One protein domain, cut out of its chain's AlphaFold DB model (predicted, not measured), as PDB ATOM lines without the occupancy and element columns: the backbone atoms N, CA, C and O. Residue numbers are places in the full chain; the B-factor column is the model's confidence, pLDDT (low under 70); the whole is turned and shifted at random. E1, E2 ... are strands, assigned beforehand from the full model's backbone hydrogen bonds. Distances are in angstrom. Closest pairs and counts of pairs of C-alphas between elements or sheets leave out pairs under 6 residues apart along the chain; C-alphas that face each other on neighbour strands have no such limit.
ATOM      1  N   GLY A  14     342.917 445.183 474.825       94.50
ATOM      2  CA  GLY A  14     342.882 445.254 476.285       94.50
ATOM      3  C   GLY A  14     341.598 444.668 476.873       94.50
ATOM      4  O   GLY A  14     341.675 443.906 477.838       94.50
ATOM      5  N   ASP A  15     340.460 444.918 476.221       94.94
ATOM      6  CA  ASP A  15     339.122 444.520 476.678       94.94
ATOM      7  C   ASP A  15     338.786 443.053 476.382       94.94
ATOM      8  O   ASP A  15     337.848 442.488 476.950       94.94
ATOM      9  N   LEU A  16     339.545 442.411 475.490       97.00
ATOM     10  CA  LEU A  16     339.318 441.014 475.147       97.00
ATOM     11  C   LEU A  16     339.739 440.097 476.306       97.00
ATOM     12  O   LEU A  16     340.878 440.199 476.781       97.00
ATOM     13  N   PRO A  17     338.877 439.163 476.745       96.94
ATOM     14  CA  PRO A  17     339.250 438.169 477.740       96.94
ATOM     15  C   PRO A  17     340.237 437.163 477.146       96.94
ATOM     16  O   PRO A  17     340.160 436.817 475.964       96.94
ATOM     17  N   ASP A  18     341.158 436.674 477.976       96.62
ATOM     18  CA  ASP A  18     342.058 435.592 477.583       96.62
ATOM     19  C   ASP A  18     341.267 434.290 477.375       96.62
ATOM     20  O   ASP A  18     340.421 433.925 478.193       96.62
ATOM     21  N   ALA A  19     341.537 433.580 476.281       95.50
ATOM     22  CA  ALA A  19     340.839 432.354 475.908       95.50
ATOM     23  C   ALA A  19     341.035 431.206 476.911       95.50
ATOM     24  O   ALA A  19     340.200 430.301 476.970       95.50
ATOM     25  N   SER A  20     342.113 431.230 477.699       93.44
ATOM     26  CA  SER A  20     342.372 430.252 478.759       93.44
ATOM     27  C   SER A  20     341.617 430.553 480.058       93.44
ATOM     28  O   SER A  20     341.464 429.662 480.897       93.44
ATOM     29  N   ALA A  21     341.115 431.779 480.226       92.06
ATOM     30  CA  ALA A  21     340.422 432.194 481.434       92.06
ATOM     31  C   ALA A  21     338.954 431.710 481.460       92.06
ATOM     32  O   ALA A  21     338.276 431.611 480.426       92.06
ATOM     33  N   PRO A  22     338.402 431.414 482.652       86.62
ATOM     34  CA  PRO A  22     336.970 431.184 482.802       86.62
ATOM     35  C   PRO A  22     336.179 432.475 482.521       86.62
ATOM     36  O   PRO A  22     336.673 433.577 482.737       86.62
ATOM     37  N   GLY A  23     334.926 432.340 482.070       87.75
ATOM     38  CA  GLY A  23     334.038 433.481 481.794       87.75
ATOM     39  C   GLY A  23     333.456 433.533 480.380       87.75
ATOM     40  O   GLY A  23     333.562 432.584 479.599       87.75
ATOM     41  N   ASN A  24     332.787 434.634 480.057       90.00
ATOM     42  CA  ASN A  24     332.221 434.864 478.728       90.00
ATOM     43  C   ASN A  24     333.243 435.556 477.823       90.00
ATOM     44  O   ASN A  24     334.140 436.237 478.311       90.00
ATOM     45  N   GLY A  25     333.102 435.371 476.511       93.94
ATOM     46  CA  GLY A  25     333.885 436.139 475.546       93.94
ATOM     47  C   GLY A  25     333.381 437.573 475.425       93.94
ATOM     48  O   GLY A  25     332.282 437.898 475.880       93.94
ATOM     49  N   TYR A  26     334.171 438.418 474.772       97.25
ATOM     50  CA  TYR A  26     333.750 439.766 474.412       97.25
ATOM     51  C   TYR A  26     332.715 439.687 473.285       97.25
ATOM     52  O   TYR A  26     333.032 439.220 472.190       97.25
ATOM     53  N   ALA A  27     331.481 440.123 473.531       97.00
ATOM     54  CA  ALA A  27     330.427 440.095 472.520       97.00
ATOM     55  C   ALA A  27     330.718 441.126 471.418       97.00
ATOM     56  O   ALA A  27     330.622 442.333 471.638       97.00
ATOM     57  N   ALA A  28     331.070 440.653 470.222       96.06
ATOM     58  CA  ALA A  28     331.376 441.527 469.102       96.06
ATOM     59  C   ALA A  28     330.106 442.147 468.514       96.06
ATOM     60  O   ALA A  28     329.110 441.465 468.261       96.06
ATOM     61  N   THR A  29     330.183 443.439 468.205       94.75
ATOM     62  CA  THR A  29     329.155 444.126 467.423       94.75
ATOM     63  C   THR A  29     329.408 443.890 465.938       94.75
ATOM     64  O   THR A  29     330.502 444.160 465.444       94.75
ATOM     65  N   ILE A  30     328.395 443.403 465.221       94.00
ATOM     66  CA  ILE A  30     328.452 443.143 463.779       94.00
ATOM     67  C   ILE A  30     327.763 444.291 463.040       94.00
ATOM     68  O   ILE A  30     326.608 444.621 463.322       94.00
ATOM     69  N   ASN A  31     328.449 444.874 462.062       91.38
ATOM     70  CA  ASN A  31     327.910 445.951 461.243       91.38
ATOM     71  C   ASN A  31     326.802 445.461 460.312       91.38
ATOM     72  O   ASN A  31     326.917 444.416 459.669       91.38
ATOM     73  N   ASN A  32     325.729 446.255 460.222       84.38
ATOM     74  CA  ASN A  32     324.559 445.981 459.384       84.38
ATOM     75  C   ASN A  32     323.972 444.575 459.602       84.38
ATOM     76  O   ASN A  32     323.544 443.922 458.652       84.38
ATOM     77  N   LEU A  33     323.947 444.108 460.857       81.25
ATOM     78  CA  LEU A  33     323.480 442.771 461.229       81.25
ATOM     79  C   LEU A  33     322.110 442.382 460.627       81.25
ATOM     80  O   LEU A  33     322.019 441.266 460.114       81.25
ATOM     81  N   PRO A  34     321.077 443.259 460.586       75.44
ATOM     82  CA  PRO A  34     319.782 442.909 459.988       75.44
ATOM     83  C   PRO A  34     319.860 442.496 458.511       75.44
ATOM     84  O   PRO A  34     319.031 441.714 458.052       75.44
ATOM     85  N   SER A  35     320.864 442.988 457.782       77.62
ATOM     86  CA  SER A  35     321.061 442.717 456.355       77.62
ATOM     87  C   SER A  35     322.042 441.571 456.083       77.62
ATOM     88  O   SER A  35     322.247 441.225 454.924       77.62
ATOM     89  N   ASN A  36     322.650 440.981 457.120       84.00
ATOM     90  CA  ASN A  36     323.740 440.007 456.997       84.00
ATOM     91  C   ASN A  36     323.414 438.667 457.682       84.00
ATOM     92  O   ASN A  36     324.285 438.028 458.271       84.00
ATOM     93  N   ASN A  37     322.158 438.219 457.618       91.38
ATOM     94  CA  ASN A  37     321.797 436.874 458.069       91.38
ATOM     95  C   ASN A  37     322.406 435.803 457.149       91.38
ATOM     96  O   ASN A  37     322.491 435.985 455.933       91.38
ATOM     97  N   LEU A  38     322.777 434.654 457.718       91.75
ATOM     98  CA  LEU A  38     323.064 433.465 456.919       91.75
ATOM     99  C   LEU A  38     321.735 432.834 456.531       91.75
ATOM    100  O   LEU A  38     321.008 432.391 457.415       91.75
ATOM    101  N   CYS A  39     321.430 432.767 455.237       89.50
ATOM    102  CA  CYS A  39     320.176 432.198 454.760       89.50
ATOM    103  C   CYS A  39     320.409 430.992 453.850       89.50
ATOM    104  O   CYS A  39     321.260 430.961 452.950       89.50
ATOM    105  N   MET A  40     319.603 429.965 454.072       87.44
ATOM    106  CA  MET A  40     319.532 428.796 453.227       87.44
ATOM    107  C   MET A  40     318.192 428.770 452.508       87.44
ATOM    108  O   MET A  40     317.150 428.521 453.102       87.44
ATOM    109  N   ASN A  41     318.269 428.965 451.197       86.06
ATOM    110  CA  ASN A  41     317.162 428.809 450.271       86.06
ATOM    111  C   ASN A  41     317.141 427.381 449.719       86.06
ATOM    112  O   ASN A  41     318.187 426.873 449.303       86.06
ATOM    113  N   TYR A  42     315.968 426.750 449.686       83.88
ATOM    114  CA  TYR A  42     315.813 425.382 449.195       83.88
ATOM    115  C   TYR A  42     314.448 425.144 448.535       83.88
ATOM    116  O   TYR A  42     313.455 425.822 448.808       83.88
ATOM    117  N   LEU A  43     314.411 424.163 447.628       83.56
ATOM    118  CA  LEU A  43     313.168 423.624 447.079       83.56
ATOM    119  C   LEU A  43     312.562 422.691 448.111       83.56
ATOM    120  O   LEU A  43     313.272 421.852 448.633       83.56
ATOM    121  N   THR A  44     311.272 422.814 448.383       78.38
ATOM    122  CA  THR A  44     310.602 422.073 449.461       78.38
ATOM    123  C   THR A  44     310.175 420.659 449.066       78.38
ATOM    124  O   THR A  44     309.895 419.832 449.936       78.38
ATOM    125  N   ASP A  45     310.158 420.358 447.766       77.19
ATOM    126  CA  ASP A  45     309.802 419.035 447.263       77.19
ATOM    127  C   ASP A  45     310.824 417.984 447.736       77.19
ATOM    128  O   ASP A  45     312.032 418.147 447.572       77.19
ATOM    129  N   LYS A  46     310.336 416.905 448.358       70.50
ATOM    130  CA  LYS A  46     311.115 415.764 448.892       70.50
ATOM    131  C   LYS A  46     312.171 416.060 449.974       70.50
ATOM    132  O   LYS A  46     312.852 415.116 450.393       70.50
ATOM    133  N   VAL A  47     312.300 417.299 450.453       73.44
ATOM    134  CA  VAL A  47     313.230 417.685 451.543       73.44
ATOM    135  C   VAL A  47     312.530 418.084 452.845       73.44
ATOM    136  O   VAL A  47     313.180 418.215 453.878       73.44
ATOM    137  N   LYS A  48     311.208 418.275 452.799       69.00
ATOM    138  CA  LYS A  48     310.384 418.626 453.960       69.00
ATOM    139  C   LYS A  48     310.455 417.548 455.048       69.00
ATOM    140  O   LYS A  48     310.507 416.362 454.727       69.00
ATOM    141  N   ASP A  49     310.441 417.984 456.311       71.06
ATOM    142  CA  ASP A  49     310.399 417.142 457.521       71.06
ATOM    143  C   ASP A  49     311.571 416.150 457.629       71.06
ATOM    144  O   ASP A  49     311.557 415.214 458.429       71.06
ATOM    145  N   LYS A  50     312.620 416.370 456.829       80.00
ATOM    146  CA  LYS A  50     313.872 415.630 456.904       80.00
ATOM    147  C   LYS A  50     314.873 416.396 457.750       80.00
ATOM    148  O   LYS A  50     314.943 417.626 457.733       80.00
ATOM    149  N   SER A  51     315.666 415.622 458.477       86.50
ATOM    150  CA  SER A  51     316.789 416.131 459.244       86.50
ATOM    151  C   SER A  51     318.037 416.160 458.366       86.50
ATOM    152  O   SER A  51     318.301 415.223 457.611       86.50
ATOM    153  N   TYR A  52     318.810 417.232 458.470       88.81
ATOM    154  CA  TYR A  52     320.084 417.396 457.781       88.81
ATOM    155  C   TYR A  52     321.157 417.714 458.807       88.81
ATOM    156  O   TYR A  52     320.908 418.457 459.754       88.81
ATOM    157  N   ALA A  53     322.349 417.160 458.627       90.44
ATOM    158  CA  ALA A  53     323.507 417.577 459.396       90.44
ATOM    159  C   ALA A  53     323.954 418.963 458.915       90.44
ATOM    160  O   ALA A  53     324.079 419.186 457.710       90.44
ATOM    161  N   LEU A  54     324.195 419.872 459.858       90.88
ATOM    162  CA  LEU A  54     324.801 421.176 459.614       90.88
ATOM    163  C   LEU A  54     326.204 421.175 460.217       90.88
ATOM    164  O   LEU A  54     326.370 421.079 461.432       90.88
ATOM    165  N   SER A  55     327.222 421.312 459.376       89.12
ATOM    166  CA  SER A  55     328.614 421.381 459.814       89.12
ATOM    167  C   SER A  55     329.311 422.613 459.260       89.12
ATOM    168  O   SER A  55     328.905 423.179 458.247       89.12
ATOM    169  N   VAL A  56     330.392 423.009 459.925       91.44
ATOM    170  CA  VAL A  56     331.272 424.088 459.482       91.44
ATOM    171  C   VAL A  56     332.652 423.497 459.254       91.44
ATOM    172  O   VAL A  56     333.212 422.896 460.169       91.44
ATOM    173  N   SER A  57     333.201 423.651 458.050       85.00
ATOM    174  CA  SER A  57     334.582 423.260 457.781       85.00
ATOM    175  C   SER A  57     335.502 424.446 458.069       85.00
ATOM    176  O   SER A  57     335.696 425.317 457.218       85.00
ATOM    177  N   ASN A  58     336.045 424.487 459.283       85.38
ATOM    178  CA  ASN A  58     337.177 425.335 459.629       85.38
ATOM    179  C   ASN A  58     337.972 424.700 460.775       85.38
ATOM    180  O   ASN A  58     337.409 423.969 461.596       85.38
ATOM    181  N   GLY A  59     339.276 424.956 460.815       82.69
ATOM    182  CA  GLY A  59     340.124 424.515 461.913       82.69
ATOM    183  C   GLY A  59     339.727 425.225 463.203       82.69
ATOM    184  O   GLY A  59     339.492 426.431 463.208       82.69
ATOM    185  N   TYR A  60     339.661 424.484 464.303       87.19
ATOM    186  CA  TYR A  60     339.515 425.064 465.632       87.19
ATOM    187  C   TYR A  60     340.661 424.605 466.527       87.19
ATOM    188  O   TYR A  60     341.256 423.548 466.313       87.19
ATOM    189  N   SER A  61     340.961 425.407 467.541       86.31
ATOM    190  CA  SER A  61     341.919 425.060 468.588       86.31
ATOM    191  C   SER A  61     341.204 424.916 469.923       86.31
ATOM    192  O   SER A  61     340.184 425.569 470.162       86.31
ATOM    193  N   SER A  62     341.727 424.041 470.781       88.06
ATOM    194  CA  SER A  62     341.263 423.937 472.161       88.06
ATOM    195  C   SER A  62     342.093 424.866 473.043       88.06
ATOM    196  O   SER A  62     343.312 424.720 473.115       88.06
ATOM    197  N   GLN A  63     341.445 425.834 473.686       87.25
ATOM    198  CA  GLN A  63     342.063 426.838 474.555       87.25
ATOM    199  C   GLN A  63     341.281 426.872 475.866       87.25
ATOM    200  O   GLN A  63     340.071 427.091 475.852       87.25
ATOM    201  N   GLY A  64     341.930 426.566 476.994       82.62
ATOM    202  CA  GLY A  64     341.258 426.534 478.302       82.62
ATOM    203  C   GLY A  64     340.020 425.626 478.364       82.62
ATOM    204  O   GLY A  64     339.048 425.961 479.035       82.62
ATOM    205  N   GLY A  65     340.008 424.516 477.615       85.81
ATOM    206  CA  GLY A  65     338.862 423.599 477.534       85.81
ATOM    207  C   GLY A  65     337.726 424.054 476.606       85.81
ATOM    208  O   GLY A  65     336.673 423.420 476.580       85.81
ATOM    209  N   ARG A  66     337.916 425.130 475.833       89.25
ATOM    210  CA  ARG A  66     336.961 425.623 474.829       89.25
ATOM    211  C   ARG A  66     337.480 425.354 473.434       89.25
ATOM    212  O   ARG A  66     338.653 425.579 473.168       89.25
ATOM    213  N   ASN A  67     336.590 424.975 472.529       92.38
ATOM    214  CA  ASN A  67     336.908 424.952 471.109       92.38
ATOM    215  C   ASN A  67     336.618 426.331 470.519       92.38
ATOM    216  O   ASN A  67     335.512 426.842 470.683       92.38
ATOM    217  N   LEU A  68     337.607 426.929 469.855       95.56
ATOM    218  CA  LEU A  68     337.514 428.258 469.256       95.56
ATOM    219  C   LEU A  68     338.073 428.239 467.831       95.56
ATOM    220  O   LEU A  68     339.115 427.631 467.573       95.56
ATOM    221  N   PHE A  69     337.389 428.926 466.922       97.06
ATOM    222  CA  PHE A  69     337.945 429.292 465.621       97.06
ATOM    223  C   PHE A  69     338.949 430.441 465.779       97.06
ATOM    224  O   PHE A  69     339.043 431.050 466.849       97.06
ATOM    225  N   ALA A  70     339.685 430.754 464.712       96.56
ATOM    226  CA  ALA A  70     340.667 431.831 464.702       96.56
ATOM    227  C   ALA A  70     340.498 432.732 463.473       96.56
ATOM    228  O   ALA A  70     340.608 432.278 462.337       96.56
ATOM    229  N   LEU A  71     340.296 434.026 463.719       96.69
ATOM    230  CA  LEU A  71     340.545 435.080 462.743       96.69
ATOM    231  C   LEU A  71     342.058 435.290 462.667       96.69
ATOM    232  O   LEU A  71     342.705 435.566 463.681       96.69
ATOM    233  N   ASN A  72     342.626 435.157 461.473       96.31
ATOM    234  CA  ASN A  72     344.062 435.269 461.252       96.31
ATOM    235  C   ASN A  72     344.428 436.713 460.906       96.31
ATOM    236  O   ASN A  72     343.822 437.327 460.026       96.31
ATOM    237  N   GLY A  73     345.415 437.246 461.617       96.00
ATOM    238  CA  GLY A  73     346.012 438.553 461.383       96.00
ATOM    239  C   GLY A  73     347.438 438.440 460.854       96.00
ATOM    240  O   GLY A  73     347.959 437.358 460.567       96.00
ATOM    241  N   SER A  74     348.096 439.587 460.720       94.88
ATOM    242  CA  SER A  74     349.492 439.657 460.286       94.88
ATOM    243  C   SER A  74     350.442 438.990 461.290       94.88
ATOM    244  O   SER A  74     350.154 438.919 462.482       94.88
ATOM    245  N   ASN A  75     351.596 438.517 460.807       93.69
ATOM    246  CA  ASN A  75     352.680 437.954 461.630       93.69
ATOM    247  C   ASN A  75     352.257 436.797 462.559       93.69
ATOM    248  O   ASN A  75     352.838 436.617 463.626       93.69
ATOM    249  N   GLY A  76     351.248 436.011 462.168       93.62
ATOM    250  CA  GLY A  76     350.747 434.896 462.980       93.62
ATOM    251  C   GLY A  76     349.884 435.323 464.171       93.62
ATOM    252  O   GLY A  76     349.593 434.495 465.036       93.62
ATOM    253  N   SER A  77     349.460 436.591 464.222       96.75
ATOM    254  CA  SER A  77     348.472 437.054 465.193       96.75
ATOM    255  C   SER A  77     347.154 436.316 464.997       96.75
ATOM    256  O   SER A  77     346.670 436.175 463.872       96.75
ATOM    257  N   GLN A  78     346.566 435.842 466.091       96.50
ATOM    258  CA  GLN A  78     345.275 435.166 466.071       96.50
ATOM    259  C   GLN A  78     344.312 435.861 467.017       96.50
ATOM    260  O   GLN A  78     344.634 436.118 468.175       96.50
ATOM    261  N   LEU A  79     343.108 436.120 466.522       97.31
ATOM    262  CA  LEU A  79     341.976 436.565 467.315       97.31
ATOM    263  C   LEU A  79     340.962 435.424 467.355       97.31
ATOM    264  O   LEU A  79     340.431 435.008 466.326       97.31
ATOM    265  N   LEU A  80     340.733 434.872 468.538       97.25
ATOM    266  CA  LEU A  80     339.949 433.656 468.699       97.25
ATOM    267  C   LEU A  80     338.470 433.981 468.850       97.25
ATOM    268  O   LEU A  80     338.109 435.021 469.401       97.25
ATOM    269  N   TYR A  81     337.600 433.082 468.393       97.56
ATOM    270  CA  TYR A  81     336.167 433.308 468.511       97.56
ATOM    271  C   TYR A  81     335.330 432.033 468.561       97.56
ATOM    272  O   TYR A  81     335.733 430.959 468.111       97.56
ATOM    273  N   ASN A  82     334.120 432.183 469.095       96.19
ATOM    274  CA  ASN A  82     333.021 431.258 468.851       96.19
ATOM    275  C   ASN A  82     331.909 431.960 468.070       96.19
ATOM    276  O   ASN A  82     331.792 433.188 468.083       96.19
ATOM    277  N   LEU A  83     331.105 431.161 467.379       95.94
ATOM    278  CA  LEU A  83     329.972 431.618 466.593       95.94
ATOM    279  C   LEU A  83     328.711 430.926 467.092       95.94
ATOM    280  O   LEU A  83     328.634 429.701 467.118       95.94
ATOM    281  N   GLN A  84     327.695 431.711 467.406       95.19
ATOM    282  CA  GLN A  84     326.335 431.234 467.563       95.19
ATOM    283  C   GLN A  84     325.496 431.699 466.370       95.19
ATOM    284  O   GLN A  84     325.545 432.861 465.982       95.19
ATOM    285  N   LEU A  85     324.709 430.794 465.804       94.38
ATOM    286  CA  LEU A  85     323.656 431.095 464.847       94.38
ATOM    287  C   LEU A  85     322.320 431.019 465.577       94.38
ATOM    288  O   LEU A  85     321.956 429.960 466.083       94.38
ATOM    289  N   VAL A  86     321.609 432.140 465.655       93.25
ATOM    290  CA  VAL A  86     320.281 432.226 466.273       93.25
ATOM    291  C   VAL A  86     319.232 432.198 465.176       93.25
ATOM    292  O   VAL A  86     319.300 433.000 464.252       93.25
ATOM    293  N   SER A  87     318.287 431.269 465.263       91.44
ATOM    294  CA  SER A  87     317.249 431.084 464.256       91.44
ATOM    295  C   SER A  87     316.279 432.262 464.214       91.44
ATOM    296  O   SER A  87     315.789 432.713 465.252       91.44
ATOM    297  N   ASN A  88     315.959 432.730 463.007       89.50
ATOM    298  CA  ASN A  88     315.032 433.845 462.798       89.50
ATOM    299  C   ASN A  88     313.556 433.414 462.845       89.50
ATOM    300  O   ASN A  88     312.672 434.265 462.910       89.50
ATOM    301  N   ASP A  89     313.282 432.110 462.817       81.75
ATOM    302  CA  ASP A  89     311.934 431.531 462.901       81.75
ATOM    303  C   ASP A  89     311.424 431.373 464.351       81.75
ATOM    304  O   ASP A  89     310.311 430.899 464.572       81.75
ATOM    305  N   GLY A  90     312.236 431.748 465.347       78.25
ATOM    306  CA  GLY A  90     311.917 431.605 466.769       78.25
ATOM    307  C   GLY A  90     312.058 430.178 467.320       78.25
ATOM    308  O   GLY A  90     311.881 429.975 468.523       78.25
ATOM    309  N   MET A  91     312.415 429.189 466.495       81.50
ATOM    310  CA  MET A  91     312.642 427.814 466.934       81.50
ATOM    311  C   MET A  91     314.045 427.671 467.526       81.50
ATOM    312  O   MET A  91     315.042 427.544 466.818       81.50
ATOM    313  N   THR A  92     314.133 427.629 468.856       84.25
ATOM    314  CA  THR A  92     315.412 427.502 469.578       84.25
ATOM    315  C   THR A  92     316.165 426.207 469.271       84.25
ATOM    316  O   THR A  92     317.389 426.185 469.368       84.25
ATOM    317  N   GLY A  93     315.461 425.150 468.849       84.75
ATOM    318  CA  GLY A  93     316.064 423.904 468.361       84.75
ATOM    319  C   GLY A  93     316.896 424.071 467.084       84.75
ATOM    320  O   GLY A  93     317.710 423.206 466.781       84.75
ATOM    321  N   ASN A  94     316.737 425.193 466.376       87.62
ATOM    322  CA  ASN A  94     317.547 425.584 465.225       87.62
ATOM    323  C   ASN A  94     318.620 426.624 465.589       87.62
ATOM    324  O   ASN A  94     319.168 427.272 464.700       87.62
ATOM    325  N   ASN A  95     318.927 426.813 466.875       92.44
ATOM    326  CA  ASN A  95     320.089 427.594 467.282       92.44
ATOM    327  C   ASN A  95     321.324 426.696 467.308       92.44
ATOM    328  O   ASN A  95     321.308 425.619 467.903       92.44
ATOM    329  N   PHE A  96     322.422 427.166 466.725       93.94
ATOM    330  CA  PHE A  96     323.654 426.390 466.616       93.94
ATOM    331  C   PHE A  96     324.821 427.126 467.238       93.94
ATOM    332  O   PHE A  96     324.936 428.339 467.102       93.94
ATOM    333  N   ASN A  97     325.708 426.380 467.888       93.88
ATOM    334  CA  ASN A  97     326.966 426.902 468.398       93.88
ATOM    335  C   ASN A  97     328.116 426.221 467.660       93.88
ATOM    336  O   ASN A  97     328.082 425.010 467.427       93.88
ATOM    337  N   PHE A  98     329.128 427.006 467.312       95.12
ATOM    338  CA  PHE A  98     330.325 426.569 466.622       95.12
ATOM    339  C   PHE A  98     331.586 427.154 467.285       95.12
ATOM    340  O   PHE A  98     331.554 428.306 467.732       95.12
ATOM    341  N   PRO A  99     332.703 426.405 467.312       94.12
ATOM    342  CA  PRO A  99     332.840 425.011 466.880       94.12
ATOM    343  C   PRO A  99     331.990 424.051 467.729       94.12
ATOM    344  O   PRO A  99     331.944 424.161 468.952       94.12
ATOM    345  N   ALA A 100     331.293 423.123 467.074       88.19
ATOM    346  CA  ALA A 100     330.426 422.163 467.750       88.19
ATOM    347  C   ALA A 100     331.231 420.931 468.182       88.19
ATOM    348  O   ALA A 100     332.081 420.448 467.436       88.19
ATOM    349  N   THR A 101     330.956 420.404 469.375       82.50
ATOM    350  CA  THR A 101     331.541 419.140 469.866       82.50
ATOM    351  C   THR A 101     330.727 417.911 469.460       82.50
ATOM    352  O   THR A 101     331.221 416.791 469.545       82.50
ATOM    353  N   ALA A 102     329.491 418.116 469.005       84.19
ATOM    354  CA  ALA A 102     328.587 417.092 468.504       84.19
ATOM    355  C   ALA A 102     327.988 417.532 467.162       84.19
ATOM    356  O   ALA A 102     328.041 418.708 466.798       84.19
ATOM    357  N   ALA A 103     327.412 416.582 466.427       85.62
ATOM    358  CA  ALA A 103     326.721 416.886 465.183       85.62
ATOM    359  C   ALA A 103     325.511 417.796 465.448       85.62
ATOM    360  O   ALA A 103     324.627 417.456 466.235       85.62
ATOM    361  N   ASN A 104     325.464 418.935 464.757       90.88
ATOM    362  CA  ASN A 104     324.285 419.787 464.713       90.88
ATOM    363  C   ASN A 104     323.335 419.270 463.633       90.88
ATOM    364  O   ASN A 104     323.769 418.899 462.538       90.88
ATOM    365  N   TYR A 105     322.039 419.282 463.928       89.50
ATOM    366  CA  TYR A 105     321.002 418.882 462.986       89.50
ATOM    367  C   TYR A 105     319.993 420.008 462.801       89.50
ATOM    368  O   TYR A 105     319.532 420.596 463.774       89.50
ATOM    369  N   ILE A 106     319.631 420.265 461.551       87.56
ATOM    370  CA  ILE A 106     318.553 421.174 461.163       87.56
ATOM    371  C   ILE A 106     317.366 420.361 460.659       87.56
ATOM    372  O   ILE A 106     317.545 419.352 459.971       87.56
ATOM    373  N   THR A 107     316.157 420.817 460.969       84.44
ATOM    374  CA  THR A 107     314.935 420.328 460.318       84.44
ATOM    375  C   THR A 107     314.430 421.421 459.397       84.44
ATOM    376  O   THR A 107     314.161 422.531 459.850       84.44
ATOM    377  N   LEU A 108     314.333 421.119 458.103       79.00
ATOM    378  CA  LEU A 108     313.900 422.102 457.113       79.00
ATOM    379  C   LEU A 108     312.385 422.305 457.211       79.00
ATOM    380  O   LEU A 108     311.607 421.449 456.783       79.00
ATOM    381  N   SER A 109     311.970 423.427 457.799       70.12
ATOM    382  CA  SER A 109     310.563 423.795 457.964       70.12
ATOM    383  C   SER A 109     310.048 424.642 456.802       70.12
ATOM    384  O   SER A 109     310.660 425.643 456.445       70.12
ATOM    385  N   GLN A 110     308.858 424.331 456.288       58.94
ATOM    386  CA  GLN A 110     308.156 425.216 455.357       58.94
ATOM    387  C   GLN A 110     307.529 426.398 456.107       58.94
ATOM    388  O   GLN A 110     306.385 426.306 456.552       58.94
ATOM    389  N   LEU A 111     308.231 427.528 456.200       58.78
ATOM    390  CA  LEU A 111     307.514 428.799 456.308       58.78
ATOM    391  C   LEU A 111     306.941 429.149 454.924       58.78
ATOM    392  O   LEU A 111     307.600 428.850 453.917       58.78
ATOM    393  N   PRO A 112     305.733 429.744 454.842       53.72
ATOM    394  CA  PRO A 112     305.186 430.237 453.585       53.72
ATOM    395  C   PRO A 112     306.196 431.190 452.944       53.72
ATOM    396  O   PRO A 112     306.503 432.235 453.513       53.72
ATOM    397  N   SER A 113     306.731 430.831 451.779       60.06
ATOM    398  CA  SER A 113     307.479 431.782 450.960       60.06
ATOM    399  C   SER A 113     306.561 432.340 449.880       60.06
ATOM    400  O   SER A 113     305.585 431.703 449.481       60.06
ATOM    401  N   SER A 114     306.877 433.535 449.388       62.38
ATOM    402  CA  SER A 114     306.175 434.151 448.257       62.38
ATOM    403  C   SER A 114     306.418 433.423 446.927       62.38
ATOM    404  O   SER A 114     305.845 433.804 445.909       62.38
ATOM    405  N   VAL A 115     307.260 432.383 446.919       67.12
ATOM    406  CA  VAL A 115     307.639 431.621 445.730       67.12
ATOM    407  C   VAL A 115     307.169 430.175 445.866       67.12
ATOM    408  O   VAL A 115     307.515 429.477 446.823       67.12
ATOM    409  N   ASP A 116     306.406 429.702 444.877       74.44
ATOM    410  CA  ASP A 116     305.853 428.345 444.884       74.44
ATOM    411  C   ASP A 116     306.940 427.286 445.136       74.44
ATOM    412  O   ASP A 116     308.024 427.312 444.543       74.44
ATOM    413  N   LYS A 117     306.642 426.359 446.053       75.44
ATOM    414  CA  LYS A 117     307.506 425.241 446.473       75.44
ATOM    415  C   LYS A 117     308.910 425.632 446.944       75.44
ATOM    416  O   LYS A 117     309.767 424.748 447.034       75.44
ATOM    417  N   ARG A 118     309.167 426.889 447.301       80.75
ATOM    418  CA  ARG A 118     310.427 427.311 447.928       80.75
ATOM    419  C   ARG A 118     310.216 427.666 449.386       80.75
ATOM    420  O   ARG A 118     309.127 428.067 449.786       80.75
ATOM    421  N   SER A 119     311.272 427.510 450.169       84.62
ATOM    422  CA  SER A 119     311.333 428.043 451.523       84.62
ATOM    423  C   SER A 119     312.747 428.523 451.827       84.62
ATOM    424  O   SER A 119     313.706 428.194 451.117       84.62
ATOM    425  N   GLU A 120     312.844 429.334 452.868       86.50
ATOM    426  CA  GLU A 120     314.079 429.925 453.348       86.50
ATOM    427  C   GLU A 120     314.145 429.767 454.865       86.50
ATOM    428  O   GLU A 120     313.148 429.937 455.569       86.50
ATOM    429  N   MET A 121     315.332 429.438 455.361       86.94
ATOM    430  CA  MET A 121     315.662 429.528 456.778       86.94
ATOM    431  C   MET A 121     316.859 430.449 456.937       86.94
ATOM    432  O   MET A 121     317.835 430.316 456.199       86.94
ATOM    433  N   CYS A 122     316.778 431.364 457.895       89.69
ATOM    434  CA  CYS A 122     317.810 432.356 458.150       89.69
ATOM    435  C   CYS A 122     318.241 432.333 459.612       89.69
ATOM    436  O   CYS A 122     317.423 432.119 460.509       89.69
ATOM    437  N   TRP A 123     319.517 432.633 459.831       92.31
ATOM    438  CA  TRP A 123     320.105 432.768 461.151       92.31
ATOM    439  C   TRP A 123     320.832 434.097 461.304       92.31
ATOM    440  O   TRP A 123     321.631 434.484 460.445       92.31
ATOM    441  N   THR A 124     320.617 434.748 462.442       93.94
ATOM    442  CA  THR A 124     321.410 435.892 462.886       93.94
ATOM    443  C   THR A 124     322.666 435.404 463.619       93.94
ATOM    444  O   THR A 124     322.551 434.671 464.609       93.94
ATOM    445  N   PRO A 125     323.875 435.792 463.176       95.44
ATOM    446  CA  PRO A 125     325.114 435.434 463.858       95.44
ATOM    447  C   PRO A 125     325.296 436.223 465.161       95.44
ATOM    448  O   PRO A 125     324.953 437.401 465.266       95.44
ATOM    449  N   LYS A 126     325.928 435.586 466.141       95.75
ATOM    450  CA  LYS A 126     326.505 436.208 467.333       95.75
ATOM    451  C   LYS A 126     327.923 435.688 467.496       95.75
ATOM    452  O   LYS A 126     328.135 434.479 467.488       95.75
ATOM    453  N   ILE A 127     328.882 436.594 467.636       96.75
ATOM    454  CA  ILE A 127     330.303 436.255 467.718       96.75
ATOM    455  C   ILE A 127     330.836 436.746 469.057       96.75
ATOM    456  O   ILE A 127     330.648 437.912 469.400       96.75
ATOM    457  N   ASN A 128     331.509 435.865 469.799       97.38
ATOM    458  CA  ASN A 128     332.264 436.269 470.981       97.38
ATOM    459  C   ASN A 128     333.755 436.107 470.721       97.38
ATOM    460  O   ASN A 128     334.192 435.037 470.295       97.38
ATOM    461  N   LEU A 129     334.509 437.164 471.001       97.81
ATOM    462  CA  LEU A 129     335.943 437.263 470.781       97.81
ATOM    463  C   LEU A 129     336.726 436.961 472.057       97.81
ATOM    464  O   LEU A 129     336.294 437.278 473.170       97.81
ATOM    465  N   PHE A 130     337.905 436.387 471.865       97.56
ATOM    466  CA  PHE A 130     338.880 436.084 472.900       97.56
ATOM    467  C   PHE A 130     340.280 436.383 472.370       97.56
ATOM    468  O   PHE A 130     340.553 436.206 471.180       97.56
ATOM    469  N   LYS A 131     341.183 436.779 473.264       97.00
ATOM    470  CA  LYS A 131     342.607 436.900 472.951       97.00
ATOM    471  C   LYS A 131     343.398 435.698 473.445       97.00
ATOM    472  O   LYS A 131     342.945 434.943 474.299       97.00
ATOM    473  N   ASN A 132     344.598 435.540 472.920       95.50
ATOM    474  CA  ASN A 132     345.635 434.670 473.452       95.50
ATOM    475  C   ASN A 132     346.982 435.415 473.408       95.50
ATOM    476  O   ASN A 132     347.047 436.594 473.058       95.50
ATOM    477  N   ALA A 133     348.073 434.714 473.721       95.06
ATOM    478  CA  ALA A 133     349.417 435.286 473.720       95.06
ATOM    479  C   ALA A 133     349.892 435.819 472.352       95.06
ATOM    480  O   ALA A 133     350.839 436.600 472.310       95.06
ATOM    481  N   THR A 134     349.276 435.400 471.239       95.62
ATOM    482  CA  THR A 134     349.647 435.866 469.894       95.62
ATOM    483  C   THR A 134     348.775 437.015 469.402       95.62
ATOM    484  O   THR A 134     349.131 437.631 468.402       95.62
ATOM    485  N   THR A 135     347.664 437.335 470.074       97.00
ATOM    486  CA  THR A 135     346.757 438.404 469.646       97.00
ATOM    487  C   THR A 135     347.443 439.767 469.694       97.00
ATOM    488  O   THR A 135     347.845 440.253 470.751       97.00
ATOM    489  N   GLN A 136     347.524 440.414 468.537       96.62
ATOM    490  CA  GLN A 136     348.039 441.767 468.354       96.62
ATOM    491  C   GLN A 136     346.938 442.682 467.815       96.62
ATOM    492  O   GLN A 136     345.931 442.223 467.277       96.62
ATOM    493  N   ALA A 137     347.120 443.997 467.941       96.00
ATOM    494  CA  ALA A 137     346.237 444.954 467.283       96.00
ATOM    495  C   ALA A 137     346.384 444.855 465.755       96.00
ATOM    496  O   ALA A 137     347.490 444.708 465.236       96.00
ATOM    497  N   GLY A 138     345.270 444.964 465.030       96.12
ATOM    498  CA  GLY A 138     345.266 444.945 463.568       96.12
ATOM    499  C   GLY A 138     344.058 444.232 462.971       96.12
ATOM    500  O   GLY A 138     343.161 443.763 463.673       96.12
ATOM    501  N   MET A 139     344.048 444.152 461.643       96.69
ATOM    502  CA  MET A 139     343.014 443.459 460.878       96.69
ATOM    503  C   MET A 139     343.174 441.943 461.010       96.69
ATOM    504  O   MET A 139     344.269 441.418 460.812       96.69
ATOM    505  N   HIS A 140     342.071 441.254 461.299       97.25
ATOM    506  CA  HIS A 140     341.999 439.796 461.336       97.25
ATOM    507  C   HIS A 140     340.817 439.327 460.487       97.25
ATOM    508  O   HIS A 140     339.755 439.953 460.515       97.25
ATOM    509  N   THR A 141     340.986 438.239 459.736       96.44
ATOM    510  CA  THR A 141     339.938 437.695 458.861       96.44
ATOM    511  C   THR A 141     339.878 436.173 458.922       96.44
ATOM    512  O   THR A 141     340.835 435.503 459.305       96.44
ATOM    513  N   ASP A 142     338.722 435.621 458.562       95.44
ATOM    514  CA  ASP A 142     338.479 434.182 458.489       95.44
ATOM    515  C   ASP A 142     337.383 433.896 457.453       95.44
ATOM    516  O   ASP A 142     336.678 434.803 457.006       95.44
ATOM    517  N   THR A 143     337.237 432.637 457.052       94.06
ATOM    518  CA  THR A 143     336.167 432.169 456.169       94.06
ATOM    519  C   THR A 143     335.619 430.843 456.677       94.06
ATOM    520  O   THR A 143     336.338 429.854 456.785       94.06
ATOM    521  N   LEU A 144     334.313 430.812 456.939       93.69
ATOM    522  CA  LEU A 144     333.603 429.608 457.353       93.69
ATOM    523  C   LEU A 144     332.841 429.012 456.175       93.69
ATOM    524  O   LEU A 144     332.012 429.683 455.561       93.69
ATOM    525  N   ASN A 145     333.072 427.729 455.899       92.06
ATOM    526  CA  ASN A 145     332.296 426.990 454.907       92.06
ATOM    527  C   ASN A 145     331.222 426.162 455.609       92.06
ATOM    528  O   ASN A 145     331.527 425.201 456.319       92.06
ATOM    529  N   PHE A 146     329.962 426.535 455.406       91.81
ATOM    530  CA  PHE A 146     328.815 425.799 455.928       91.81
ATOM    531  C   PHE A 146     328.434 424.675 454.966       91.81
ATOM    532  O   PHE A 146     328.277 424.891 453.765       91.81
ATOM    533  N   MET A 147     328.262 423.475 455.507       89.88
ATOM    534  CA  MET A 147     327.865 422.287 454.766       89.88
ATOM    535  C   MET A 147     326.562 421.747 455.340       89.88
ATOM    536  O   MET A 147     326.429 421.579 456.552       89.88
ATOM    537  N   VAL A 148     325.616 421.462 454.448       88.31
ATOM    538  CA  VAL A 148     324.345 420.819 454.782       88.31
ATOM    539  C   VAL A 148     324.293 419.476 454.079       88.31
ATOM    540  O   VAL A 148     324.340 419.408 452.850       88.31
ATOM    541  N   THR A 149     324.212 418.406 454.860       88.12
ATOM    542  CA  THR A 149     324.247 417.034 454.347       88.12
ATOM    543  C   THR A 149     322.976 416.301 454.761       88.12
ATOM    544  O   THR A 149     322.604 416.369 455.934       88.12
ATOM    545  N   PRO A 150     322.281 415.603 453.843       83.62
ATOM    546  CA  PRO A 150     321.150 414.759 454.213       83.62
ATOM    547  C   PRO A 150     321.552 413.769 455.304       83.62
ATOM    548  O   PRO A 150     322.591 413.116 455.194       83.62
ATOM    549  N   LYS A 151     320.736 413.654 456.354       72.44
ATOM    550  CA  LYS A 151     320.878 412.555 457.306       72.44
ATOM    551  C   LYS A 151     320.457 411.272 456.584       72.44
ATOM    552  O   LYS A 151     319.331 411.211 456.086       72.44
TER     553      LYS A 151
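AT A GLANCE: This is residues 14 to 151 of the 152 residues of an uncharacterized protein of Serratia sp. Ag1 (UniProt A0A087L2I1). What shape do these coordinates draw? An elongated body of two sheets partly face to face: a larger, strongly twisted sheet with E5 and E8 side by side along the length, and a small sheet of E7, E2 and E9 over part of it. The hairpin E3 and E4 lies beyond the small sheet, and E6 is the larger sheet's nearest strand to it. What is it made of? The printed part has 138 residues with no named helix and nine named strands, E1 to E9 in order; the class is all strand, though only 60 residues, under half, are in them. The larger sheet is branched with antiparallel neighbours; the other has the order E7, E2, E9, all antiparallel. How compact is it? It is only just compact, close to loose, with a radius of gyration of the C-alphas of 16.9 A and spans of 52 by 30 by 26 A.

IN THESE COORDINATES: What comes first? Residues 14 to 37 hold no named element; E1, residues 38 to 43, begins at C-alpha 38, (323.064, 433.465, 456.919). What follows? E2 is residues 51 to 57, E3 61 to 63, E4 66 to 73, 20.7 A long, E5 78 to 87, 28.4 A, and E6 96 to 98. How does it end? E7 is residues 104 to 107, E8 118 to 130, 38.9 A, and E9 145 to 150, ending at C-alpha 150, (321.150, 414.759, 454.213).

HOW THE PARTS SIT: How is the larger sheet joined? E3, E4, E5 and E6 make a meander, each strand the antiparallel neighbour of the one before, in three hairpins: N 61 and O 68 are 2.9 A apart, N 71 and O 79 2.8 A, N 98 and O 83 2.7 A. E4 and E6 lie on one side of E5 and E8 on the other, with N 84 and O 126 at 2.8 A. E8 pairs with E1 over residues 118 to 123, with N 40 and O 121 at 2.8 A. And the small sheet? Its inner strand E2 has N 54 and O 104 of E7 at 2.9 A, and N 53 and O 149 of E9 at 2.8 A. Where are the sheets nearest? The closest C-alphas of E6 and E7, Phe 96 and Asn 104, are 6.9 A apart; E2 and E8 are apart.

THE WHOLE: How large is it? The two C-alphas farthest apart, of Asp 116 and Ala 133, are 52.7 A apart. Are there cuts or long links? The printed part has no cut, and the link from E8 to E9, 14 residues, is long. Where is confidence low? Residue 48 and residues 110 to 115 are under 70; the mean pLDDT of the printed part is 88.3.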